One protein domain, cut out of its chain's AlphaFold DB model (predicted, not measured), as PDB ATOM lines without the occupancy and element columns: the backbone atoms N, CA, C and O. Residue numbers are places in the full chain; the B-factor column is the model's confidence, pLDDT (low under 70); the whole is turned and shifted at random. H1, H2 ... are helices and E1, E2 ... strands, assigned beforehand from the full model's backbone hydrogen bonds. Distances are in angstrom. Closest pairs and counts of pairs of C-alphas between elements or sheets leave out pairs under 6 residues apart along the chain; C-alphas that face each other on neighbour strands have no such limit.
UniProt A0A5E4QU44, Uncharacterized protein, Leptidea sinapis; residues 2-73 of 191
ATOM      1  N   ILE A   2      18.961  27.737  64.687       64.94
ATOM      2  CA  ILE A   2      18.727  27.757  66.135       64.94
ATOM      3  C   ILE A   2      17.954  26.483  66.467       64.94
ATOM      4  O   ILE A   2      16.852  26.288  65.959       64.94
ATOM      5  N   GLN A   3      18.547  25.601  67.267       70.19
ATOM      6  CA  GLN A   3      17.913  24.362  67.702       70.19
ATOM      7  C   GLN A   3      17.553  24.468  69.182       70.19
ATOM      8  O   GLN A   3      18.406  24.791  70.007       70.19
ATOM      9  N   LEU A   4      16.296  24.178  69.518       68.75
ATOM     10  CA  LEU A   4      15.854  24.050  70.905       68.75
ATOM     11  C   LEU A   4      16.524  22.835  71.548       68.75
ATOM     12  O   LEU A   4      16.594  21.772  70.929       68.75
ATOM     13  N   VAL A   5      16.980  22.983  72.790       70.12
ATOM     14  CA  VAL A   5      17.461  21.869  73.609       70.12
ATOM     15  C   VAL A   5      16.268  21.310  74.391       70.12
ATOM     16  O   VAL A   5      15.815  21.934  75.360       70.12
ATOM     17  N   PRO A   6      15.687  20.171  73.969       66.12
ATOM     18  CA  PRO A   6      14.576  19.582  74.697       66.12
ATOM     19  C   PRO A   6      15.080  18.961  76.002       66.12
ATOM     20  O   PRO A   6      16.177  18.403  76.046       66.12
ATOM     21  N   ILE A   7      14.260  18.999  77.057       65.31
ATOM     22  CA  ILE A   7      14.567  18.282  78.311       65.31
ATOM     23  C   ILE A   7      14.519  16.766  78.063       65.31
ATOM     24  O   ILE A   7      15.270  15.999  78.660       65.31
ATOM     25  N   LEU A   8      13.620  16.329  77.174       66.38
ATOM     26  CA  LEU A   8      13.293  14.927  76.924       66.38
ATOM     27  C   LEU A   8      13.058  14.687  75.432       66.38
ATOM     28  O   LEU A   8      12.500  15.534  74.739       66.38
ATOM     29  N   SER A   9      13.452  13.513  74.934       66.06
ATOM     30  CA  SER A   9      13.269  13.161  73.518       66.06
ATOM     31  C   SER A   9      11.806  12.917  73.139       66.06
ATOM     32  O   SER A   9      11.427  13.204  72.009       66.06
ATOM     33  N   TYR A  10      10.997  12.386  74.063       74.50
ATOM     34  CA  TYR A  10       9.556  12.223  73.890       74.50
ATOM     35  C   TYR A  10       8.827  12.521  75.202       74.50
ATOM     36  O   TYR A  10       9.383  12.398  76.298       74.50
ATOM     37  N   VAL A  11       7.560  12.897  75.078       78.38
ATOM     38  CA  VAL A  11       6.635  13.088  76.192       78.38
ATOM     39  C   VAL A  11       5.280  12.528  75.771       78.38
ATOM     40  O   VAL A  11       4.835  12.758  74.648       78.38
ATOM     41  N   ALA A  12       4.635  11.783  76.665       78.81
ATOM     42  CA  ALA A  12       3.244  11.383  76.504       78.81
ATOM     43  C   ALA A  12       2.363  12.412  77.216       78.81
ATOM     44  O   ALA A  12       2.566  12.663  78.401       78.81
ATOM     45  N   ILE A  13       1.409  13.017  76.506       80.56
ATOM     46  CA  ILE A  13       0.526  14.060  77.046       80.56
ATOM     47  C   ILE A  13      -0.895  13.511  77.125       80.56
ATOM     48  O   ILE A  13      -1.427  12.997  76.143       80.56
ATOM     49  N   ASN A  14      -1.521  13.660  78.286       78.62
ATOM     50  CA  ASN A  14      -2.944  13.451  78.477       78.62
ATOM     51  C   ASN A  14      -3.628  14.811  78.645       78.62
ATOM     52  O   ASN A  14      -3.661  15.377  79.739       78.62
ATOM     53  N   ILE A  15      -4.194  15.294  77.541       78.19
ATOM     54  CA  ILE A  15      -4.874  16.592  77.446       78.19
ATOM     55  C   ILE A  15      -6.114  16.640  78.349       78.19
ATOM     56  O   ILE A  15      -6.409  17.666  78.937       78.19
ATOM     57  N   GLN A  16      -6.838  15.529  78.511       78.44
ATOM     58  CA  GLN A  16      -8.061  15.509  79.326       78.44
ATOM     59  C   GLN A  16      -7.785  15.675  80.823       78.44
ATOM     60  O   GLN A  16      -8.675  16.061  81.575       78.44
ATOM     61  N   LYS A  17      -6.577  15.320  81.260       82.12
ATOM     62  CA  LYS A  17      -6.159  15.370  82.663       82.12
ATOM     63  C   LYS A  17      -5.108  16.443  82.928       82.12
ATOM     64  O   LYS A  17      -4.542  16.425  84.017       82.12
ATOM     65  N   ASP A  18      -4.801  17.285  81.936       83.00
ATOM     66  CA  ASP A  18      -3.694  18.247  81.961       83.00
ATOM     67  C   ASP A  18      -2.446  17.635  82.599       83.00
ATOM     68  O   ASP A  18      -1.952  18.085  83.628       83.00
ATOM     69  N   SER A  19      -1.985  16.511  82.054       84.19
ATOM     70  CA  SER A  19      -0.865  15.766  82.630       84.19
ATOM     71  C   SER A  19       0.056  15.223  81.557       84.19
ATOM     72  O   SER A  19      -0.351  15.013  80.413       84.19
ATOM     73  N   TYR A  20       1.311  14.993  81.921       83.06
ATOM     74  CA  TYR A  20       2.308  14.441  81.024       83.06
ATOM     75  C   TYR A  20       3.214  13.435  81.731       83.06
ATOM     76  O   TYR A  20       3.386  13.446  82.951       83.06
ATOM     77  N   VAL A  21       3.812  12.555  80.933       82.88
ATOM     78  CA  VAL A  21       4.801  11.573  81.373       82.88
ATOM     79  C   VAL A  21       6.042  11.704  80.489       82.88
ATOM     80  O   VAL A  21       5.937  11.556  79.265       82.88
ATOM     81  N   PRO A  22       7.221  11.972  81.075       78.56
ATOM     82  CA  PRO A  22       8.503  11.854  80.397       78.56
ATOM     83  C   PRO A  22       8.684  10.484  79.750       78.56
ATOM     84  O   PRO A  22       8.525   9.460  80.409       78.56
ATOM     85  N   MET A  23       9.054  10.453  78.471       76.31
ATOM     86  CA  MET A  23       9.298   9.197  77.767       76.31
ATOM     87  C   MET A  23      10.652   9.246  77.051       76.31
ATOM     88  O   MET A  23      10.766   9.730  75.924       76.31
ATOM     89  N   PRO A  24      11.737   8.756  77.668       75.94
ATOM     90  CA  PRO A  24      13.002   8.630  76.960       75.94
ATOM     91  C   PRO A  24      12.870   7.604  75.822       75.94
ATOM     92  O   PRO A  24      12.044   6.691  75.865       75.94
ATOM     93  N   LYS A  25      13.728   7.711  74.800       74.81
ATOM     94  CA  LYS A  25      13.677   6.851  73.599       74.81
ATOM     95  C   LYS A  25      13.651   5.345  73.918       74.81
ATOM     96  O   LYS A  25      12.962   4.594  73.237       74.81
ATOM     97  N   ARG A  26      14.351   4.927  74.980       78.94
ATOM     98  CA  ARG A  26      14.366   3.543  75.492       78.94
ATOM     99  C   ARG A  26      12.987   3.041  75.932       78.94
ATOM    100  O   ARG A  26      12.666   1.883  75.711       78.94
ATOM    101  N   ASP A  27      12.174   3.908  76.532       77.19
ATOM    102  CA  ASP A  27      10.856   3.527  77.041       77.19
ATOM    103  C   ASP A  27       9.833   3.494  75.908       77.19
ATOM    104  O   ASP A  27       9.011   2.585  75.877       77.19
ATOM    105  N   ARG A  28       9.979   4.367  74.896       76.38
ATOM    106  CA  ARG A  28       9.224   4.260  73.634       76.38
ATOM    107  C   ARG A  28       9.468   2.915  72.939       76.38
ATOM    108  O   ARG A  28       8.530   2.302  72.446       76.38
ATOM    109  N   GLN A  29      10.715   2.443  72.908       79.12
ATOM    110  CA  GLN A  29      11.071   1.150  72.305       79.12
ATOM    111  C   GLN A  29      10.540  -0.057  73.092       79.12
ATOM    112  O   GLN A  29      10.386  -1.130  72.520       79.12
ATOM    113  N   ALA A  30      10.254   0.111  74.386       82.25
ATOM    114  CA  ALA A  30       9.661  -0.927  75.223       82.25
ATOM    115  C   ALA A  30       8.126  -1.001  75.100       82.25
ATOM    116  O   ALA A  30       7.512  -1.891  75.686       82.25
ATOM    117  N   CYS A  31       7.498  -0.067  74.379       82.56
ATOM    118  CA  CYS A  31       6.060  -0.071  74.164       82.56
ATOM    119  C   CYS A  31       5.648  -1.160  73.171       82.56
ATOM    120  O   CYS A  31       6.245  -1.316  72.106       82.56
ATOM    121  N   VAL A  32       4.568  -1.866  73.491       82.00
ATOM    122  CA  VAL A  32       3.948  -2.859  72.615       82.00
ATOM    123  C   VAL A  32       2.812  -2.197  71.853       82.00
ATOM    124  O   VAL A  32       1.930  -1.576  72.444       82.00
ATOM    125  N   LYS A  33       2.822  -2.323  70.529       77.06
ATOM    126  CA  LYS A  33       1.745  -1.818  69.679       77.06
ATOM    127  C   LYS A  33       0.487  -2.675  69.873       77.06
ATOM    128  O   LYS A  33       0.554  -3.885  69.674       77.06
ATOM    129  N   TYR A  34      -0.621  -2.061  70.291       73.56
ATOM    130  CA  TYR A  34      -1.906  -2.746  70.486       73.56
ATOM    131  C   TYR A  34      -2.753  -2.712  69.209       73.56
ATOM    132  O   TYR A  34      -3.244  -3.747  68.765       73.56
ATOM    133  N   ASP A  35      -2.861  -1.541  68.578       70.19
ATOM    134  CA  ASP A  35      -3.537  -1.333  67.292       70.19
ATOM    135  C   ASP A  35      -2.742  -0.342  66.415       70.19
ATOM    136  O   ASP A  35      -1.556  -0.120  66.656       70.19
ATOM    137  N   THR A  36      -3.336   0.220  65.356       64.75
ATOM    138  CA  THR A  36      -2.645   1.150  64.447       64.75
ATOM    139  C   THR A  36      -2.086   2.388  65.134       64.75
ATOM    140  O   THR A  36      -0.992   2.816  64.749       64.75
ATOM    141  N   ASP A  37      -2.784   2.895  66.148       67.81
ATOM    142  CA  ASP A  37      -2.581   4.220  66.736       67.81
ATOM    143  C   ASP A  37      -2.307   4.156  68.250       67.81
ATOM    144  O   ASP A  37      -1.820   5.117  68.848       67.81
ATOM    145  N   THR A  38      -2.546   2.999  68.868       73.50
ATOM    146  CA  THR A  38      -2.430   2.769  70.305       73.50
ATOM    147  C   THR A  38      -1.207   1.923  70.632       73.50
ATOM    148  O   THR A  38      -1.034   0.794  70.159       73.50
ATOM    149  N   TYR A  39      -0.385   2.447  71.538       79.12
ATOM    150  CA  TYR A  39       0.741   1.741  72.135       79.12
ATOM    151  C   TYR A  39       0.484   1.518  73.623       79.12
ATOM    152  O   TYR A  39       0.082   2.427  74.346       79.12
ATOM    153  N   THR A  40       0.764   0.306  74.088       82.38
ATOM    154  CA  THR A  40       0.781  -0.043  75.506       82.38
ATOM    155  C   THR A  40       2.216   0.024  76.003       82.38
ATOM    156  O   THR A  40       3.063  -0.773  75.601       82.38
ATOM    157  N   CYS A  41       2.498   0.985  76.875       83.38
ATOM    158  CA  CYS A  41       3.828   1.211  77.426       83.38
ATOM    159  C   CYS A  41       3.853   0.880  78.923       83.38
ATOM    160  O   CYS A  41       2.908   1.230  79.634       83.38
ATOM    161  N   PRO A  42       4.932   0.271  79.444       79.62
ATOM    162  CA  PRO A  42       5.126   0.173  80.883       79.62
ATOM    163  C   PRO A  42       5.374   1.569  81.468       79.62
ATOM    164  O   PRO A  42       6.312   2.263  81.068       79.62
ATOM    165  N   LEU A  43       4.546   1.983  82.428       78.25
ATOM    166  CA  LEU A  43       4.716   3.256  83.123       78.25
ATOM    167  C   LEU A  43       5.821   3.120  84.179       78.25
ATOM    168  O   LEU A  43       5.598   2.554  85.246       78.25
ATOM    169  N   LYS A  44       7.021   3.611  83.859       77.88
ATOM    170  CA  LYS A  44       8.164   3.635  84.790       77.88
ATOM    171  C   LYS A  44       8.343   4.987  85.477       77.88
ATOM    172  O   LYS A  44       8.803   5.040  86.612       77.88
ATOM    173  N   GLU A  45       7.990   6.058  84.775       79.56
ATOM    174  CA  GLU A  45       8.130   7.437  85.238       79.56
ATOM    175  C   GLU A  45       6.846   7.926  85.914       79.56
ATOM    176  O   GLU A  45       5.758   7.381  85.710       79.56
ATOM    177  N   HIS A  46       6.973   8.961  86.743       82.94
ATOM    178  CA  HIS A  46       5.828   9.560  87.423       82.94
ATOM    179  C   HIS A  46       4.960  10.368  86.449       82.94
ATOM    180  O   HIS A  46       5.435  10.875  85.431       82.94
ATOM    181  N   ILE A  47       3.671  10.486  86.775       85.38
ATOM    182  CA  ILE A  47       2.735  11.347  86.049       85.38
ATOM    183  C   ILE A  47       2.823  12.745  86.653       85.38
ATOM    184  O   ILE A  47       2.568  12.926  87.844       85.38
ATOM    185  N   TYR A  48       3.176  13.721  85.825       82.25
ATOM    186  CA  TYR A  48       3.277  15.126  86.204       82.25
ATOM    187  C   TYR A  48       2.046  15.881  85.720       82.25
ATOM    188  O   TYR A  48       1.487  15.564  84.671       82.25
ATOM    189  N   GLN A  49       1.616  16.881  86.479       84.88
ATOM    190  CA  GLN A  49       0.516  17.752  86.083       84.88
ATOM    191  C   GLN A  49       1.073  18.914  85.265       84.88
ATOM    192  O   GLN A  49       1.974  19.608  85.722       84.88
ATOM    193  N   MET A  50       0.540  19.093  84.063       75.69
ATOM    194  CA  MET A  50       0.940  20.106  83.104       75.69
ATOM    195  C   MET A  50       0.386  21.452  83.572       75.69
ATOM    196  O   MET A  50      -0.826  21.671  83.579       75.69
ATOM    197  N   ARG A  51       1.260  22.357  84.015       71.88
ATOM    198  CA  ARG A  51       0.846  23.739  84.309       71.88
ATOM    199  C   ARG A  51       0.750  24.521  82.999       71.88
ATOM    200  O   ARG A  51       1.501  24.251  82.065       71.88
ATOM    201  N   SER A  52      -0.158  25.498  82.911       58.34
ATOM    202  CA  SER A  52      -0.419  26.264  81.673       58.34
ATOM    203  C   SER A  52       0.809  26.993  81.106       58.34
ATOM    204  O   SER A  52       0.796  27.443  79.965       58.34
ATOM    205  N   ASP A  53       1.853  27.139  81.916       58.25
ATOM    206  CA  ASP A  53       3.104  27.831  81.643       58.25
ATOM    207  C   ASP A  53       4.332  26.902  81.632       58.25
ATOM    208  O   ASP A  53       5.457  27.391  81.525       58.25
ATOM    209  N   GLU A  54       4.167  25.579  81.727       62.09
ATOM    210  CA  GLU A  54       5.288  24.638  81.655       62.09
ATOM    211  C   GLU A  54       5.735  24.412  80.205       62.09
ATOM    212  O   GLU A  54       5.089  23.737  79.405       62.09
ATOM    213  N   ASN A  55       6.905  24.960  79.871       63.59
ATOM    214  CA  ASN A  55       7.568  24.660  78.607       63.59
ATOM    215  C   ASN A  55       8.355  23.352  78.760       63.59
ATOM    216  O   ASN A  55       9.196  23.243  79.649       63.59
ATOM    217  N   LEU A  56       8.165  22.395  77.848       73.75
ATOM    218  CA  LEU A  56       8.878  21.103  77.825       73.75
ATOM    219  C   LEU A  56      10.344  21.212  77.330       73.75
ATOM    220  O   LEU A  56      10.915  20.270  76.774       73.75
ATOM    221  N   CYS A  57      10.959  22.378  77.505       74.62
ATOM    222  CA  CYS A  57      12.300  22.728  77.049       74.62
ATOM    223  C   CYS A  57      13.160  23.166  78.233       74.62
ATOM    224  O   CYS A  57      12.647  23.708  79.216       74.62
ATOM    225  N   LEU A  58      14.473  22.950  78.144       73.12
ATOM    226  CA  LEU A  58      15.356  23.375  79.221       73.12
ATOM    227  C   LEU A  58      15.351  24.904  79.256       73.12
ATOM    228  O   LEU A  58      15.565  25.520  78.221       73.12
ATOM    229  N   ARG A  59      15.040  25.534  80.392       76.50
ATOM    230  CA  ARG A  59      15.002  27.001  80.471       76.50
ATOM    231  C   ARG A  59      16.358  27.557  80.862       76.50
ATOM    232  O   ARG A  59      16.960  27.120  81.840       76.50
ATOM    233  N   ASN A  60      16.790  28.585  80.145       78.44
ATOM    234  CA  ASN A  60      17.919  29.395  80.562       78.44
ATOM    235  C   ASN A  60      17.515  30.227  81.792       78.44
ATOM    236  O   ASN A  60      16.523  30.957  81.760       78.44
ATOM    237  N   GLN A  61      18.296  30.130  82.871       79.75
ATOM    238  CA  GLN A  61      18.006  30.794  84.147       79.75
ATOM    239  C   GLN A  61      18.017  32.331  84.061       79.75
ATOM    240  O   GLN A  61      17.379  32.985  84.878       79.75
ATOM    241  N   LEU A  62      18.719  32.909  83.080       80.94
ATOM    242  CA  LEU A  62      18.857  34.359  82.915       80.94
ATOM    243  C   LEU A  62      17.713  34.969  82.098       80.94
ATOM    244  O   LEU A  62      17.251  36.063  82.408       80.94
ATOM    245  N   THR A  63      17.264  34.284  81.043       82.12
ATOM    246  CA  THR A  63      16.262  34.821  80.103       82.12
ATOM    247  C   THR A  63      14.868  34.234  80.300       82.12
ATOM    248  O   THR A  63      13.912  34.744  79.721       82.12
ATOM    249  N   ASN A  64      14.739  33.158  81.087       76.44
ATOM    250  CA  ASN A  64      13.519  32.355  81.233       76.44
ATOM    251  C   ASN A  64      12.966  31.820  79.890       76.44
ATOM    252  O   ASN A  64      11.807  31.420  79.790       76.44
ATOM    253  N   GLN A  65      13.799  31.802  78.847       81.06
ATOM    254  CA  GLN A  65      13.477  31.247  77.535       81.06
ATOM    255  C   GLN A  65      14.053  29.839  77.406       81.06
ATOM    256  O   GLN A  65      14.979  29.467  78.130       81.06
ATOM    257  N   CYS A  66      13.509  29.053  76.477       80.12
ATOM    258  CA  CYS A  66      14.094  27.767  76.126       80.12
ATOM    259  C   CYS A  66      15.552  27.949  75.696       80.12
ATOM    260  O   CYS A  66      15.863  28.823  74.888       80.12
ATOM    261  N   GLU A  67      16.432  27.108  76.216       81.94
ATOM    262  CA  GLU A  67      17.818  27.058  75.812       81.94
ATOM    263  C   GLU A  67      17.892  26.624  74.354       81.94
ATOM    264  O   GLU A  67      17.260  25.658  73.906       81.94
ATOM    265  N   THR A  68      18.675  27.383  73.606       81.56
ATOM    266  CA  THR A  68      18.906  27.143  72.196       81.56
ATOM    267  C   THR A  68      20.388  27.009  71.948       81.56
ATOM    268  O   THR A  68      21.181  27.794  72.467       81.56
ATOM    269  N   THR A  69      20.757  26.076  71.083       81.19
ATOM    270  CA  THR A  69      22.125  25.960  70.591       81.19
ATOM    271  C   THR A  69      22.191  26.383  69.131       81.19
ATOM    272  O   THR A  69      21.291  26.106  68.332       81.19
ATOM    273  N   ASN A  70      23.268  27.086  68.786       79.38
ATOM    274  CA  ASN A  70      23.593  27.378  67.400       79.38
ATOM    275  C   ASN A  70      24.315  26.173  66.814       79.38
ATOM    276  O   ASN A  70      25.440  25.861  67.199       79.38
ATOM    277  N   THR A  71      23.664  25.509  65.870       79.12
ATOM    278  CA  THR A  71      24.230  24.357  65.177       79.12
ATOM    279  C   THR A  71      24.423  24.663  63.697       79.12
ATOM    280  O   THR A  71      23.740  25.511  63.097       79.12
ATOM    281  N   ILE A  72      25.398  23.965  63.104       83.81
ATOM    282  CA  ILE A  72      25.553  23.909  61.652       83.81
ATOM    283  C   ILE A  72      24.258  23.330  61.099       83.81
ATOM    284  O   ILE A  72      23.772  22.309  61.588       83.81
ATOM    285  N   CYS A  73      23.705  23.993  60.091       84.56
ATOM    286  CA  CYS A  73      22.484  23.524  59.468       84.56
ATOM    287  C   CYS A  73      22.696  22.112  58.903       84.56
ATOM    288  O   CYS A  73      23.650  21.879  58.159       84.56
TER     289      CYS A  73
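AT A GLANCE: This is residues 2 to 73 of the 191 residues of an uncharacterized protein of Leptidea sinapis (UniProt A0A5E4QU44). With little regular structure, the domain is a loose chain of loops with a two-strand hairpin, E2 and E3, near its middle and a second small sheet, E1 and E4, at one end. H1 follows the hairpin, and residues 30 to 67, with no named element, return to E4. The printed part has 72 residues, 21 in named elements, in the order E1, E2, E3, H1, E4; the class is mixed, both sheets antiparallel. It is loose, radius of gyration of the C-alphas 14.8 A, spanning 42 by 31 by 20 A.

IN THESE COORDINATES: E2, residues 10 to 14, is 13.4 A long, from C-alpha 10 at (9.556, 12.223, 73.890); E3, residues 19 to 23, 13.0 A. H1 is residues 25 to 29, E1 2 to 4, and E4 68 to 70, ending at (23.593, 27.378, 67.400).

HOW THE PARTS SIT: In the hairpin, N 12 and O 21 are 2.9 A apart, within hydrogen-bond range. Residues 19 to 20 of E3 also pair, antiparallel, with residues 48 to 49. The closest C-alphas of E2 and H1, Tyr 10 and Lys 25, are 6.8 A apart. In H1 every O i to N i+4 pair is within hydrogen-bond range. E1 and E4 have N 3 and O 69 within range, 3.0 A. E1 and E2 are apart.

THE WHOLE: The C-alphas farthest apart, Asp 35 and Leu 62, are 44.9 A apart. The printed part has no cut; the link H1 to E4 is long. Residues 2, 4, 6 to 9, 36 to 37 and 52 to 55 have pLDDT under 70.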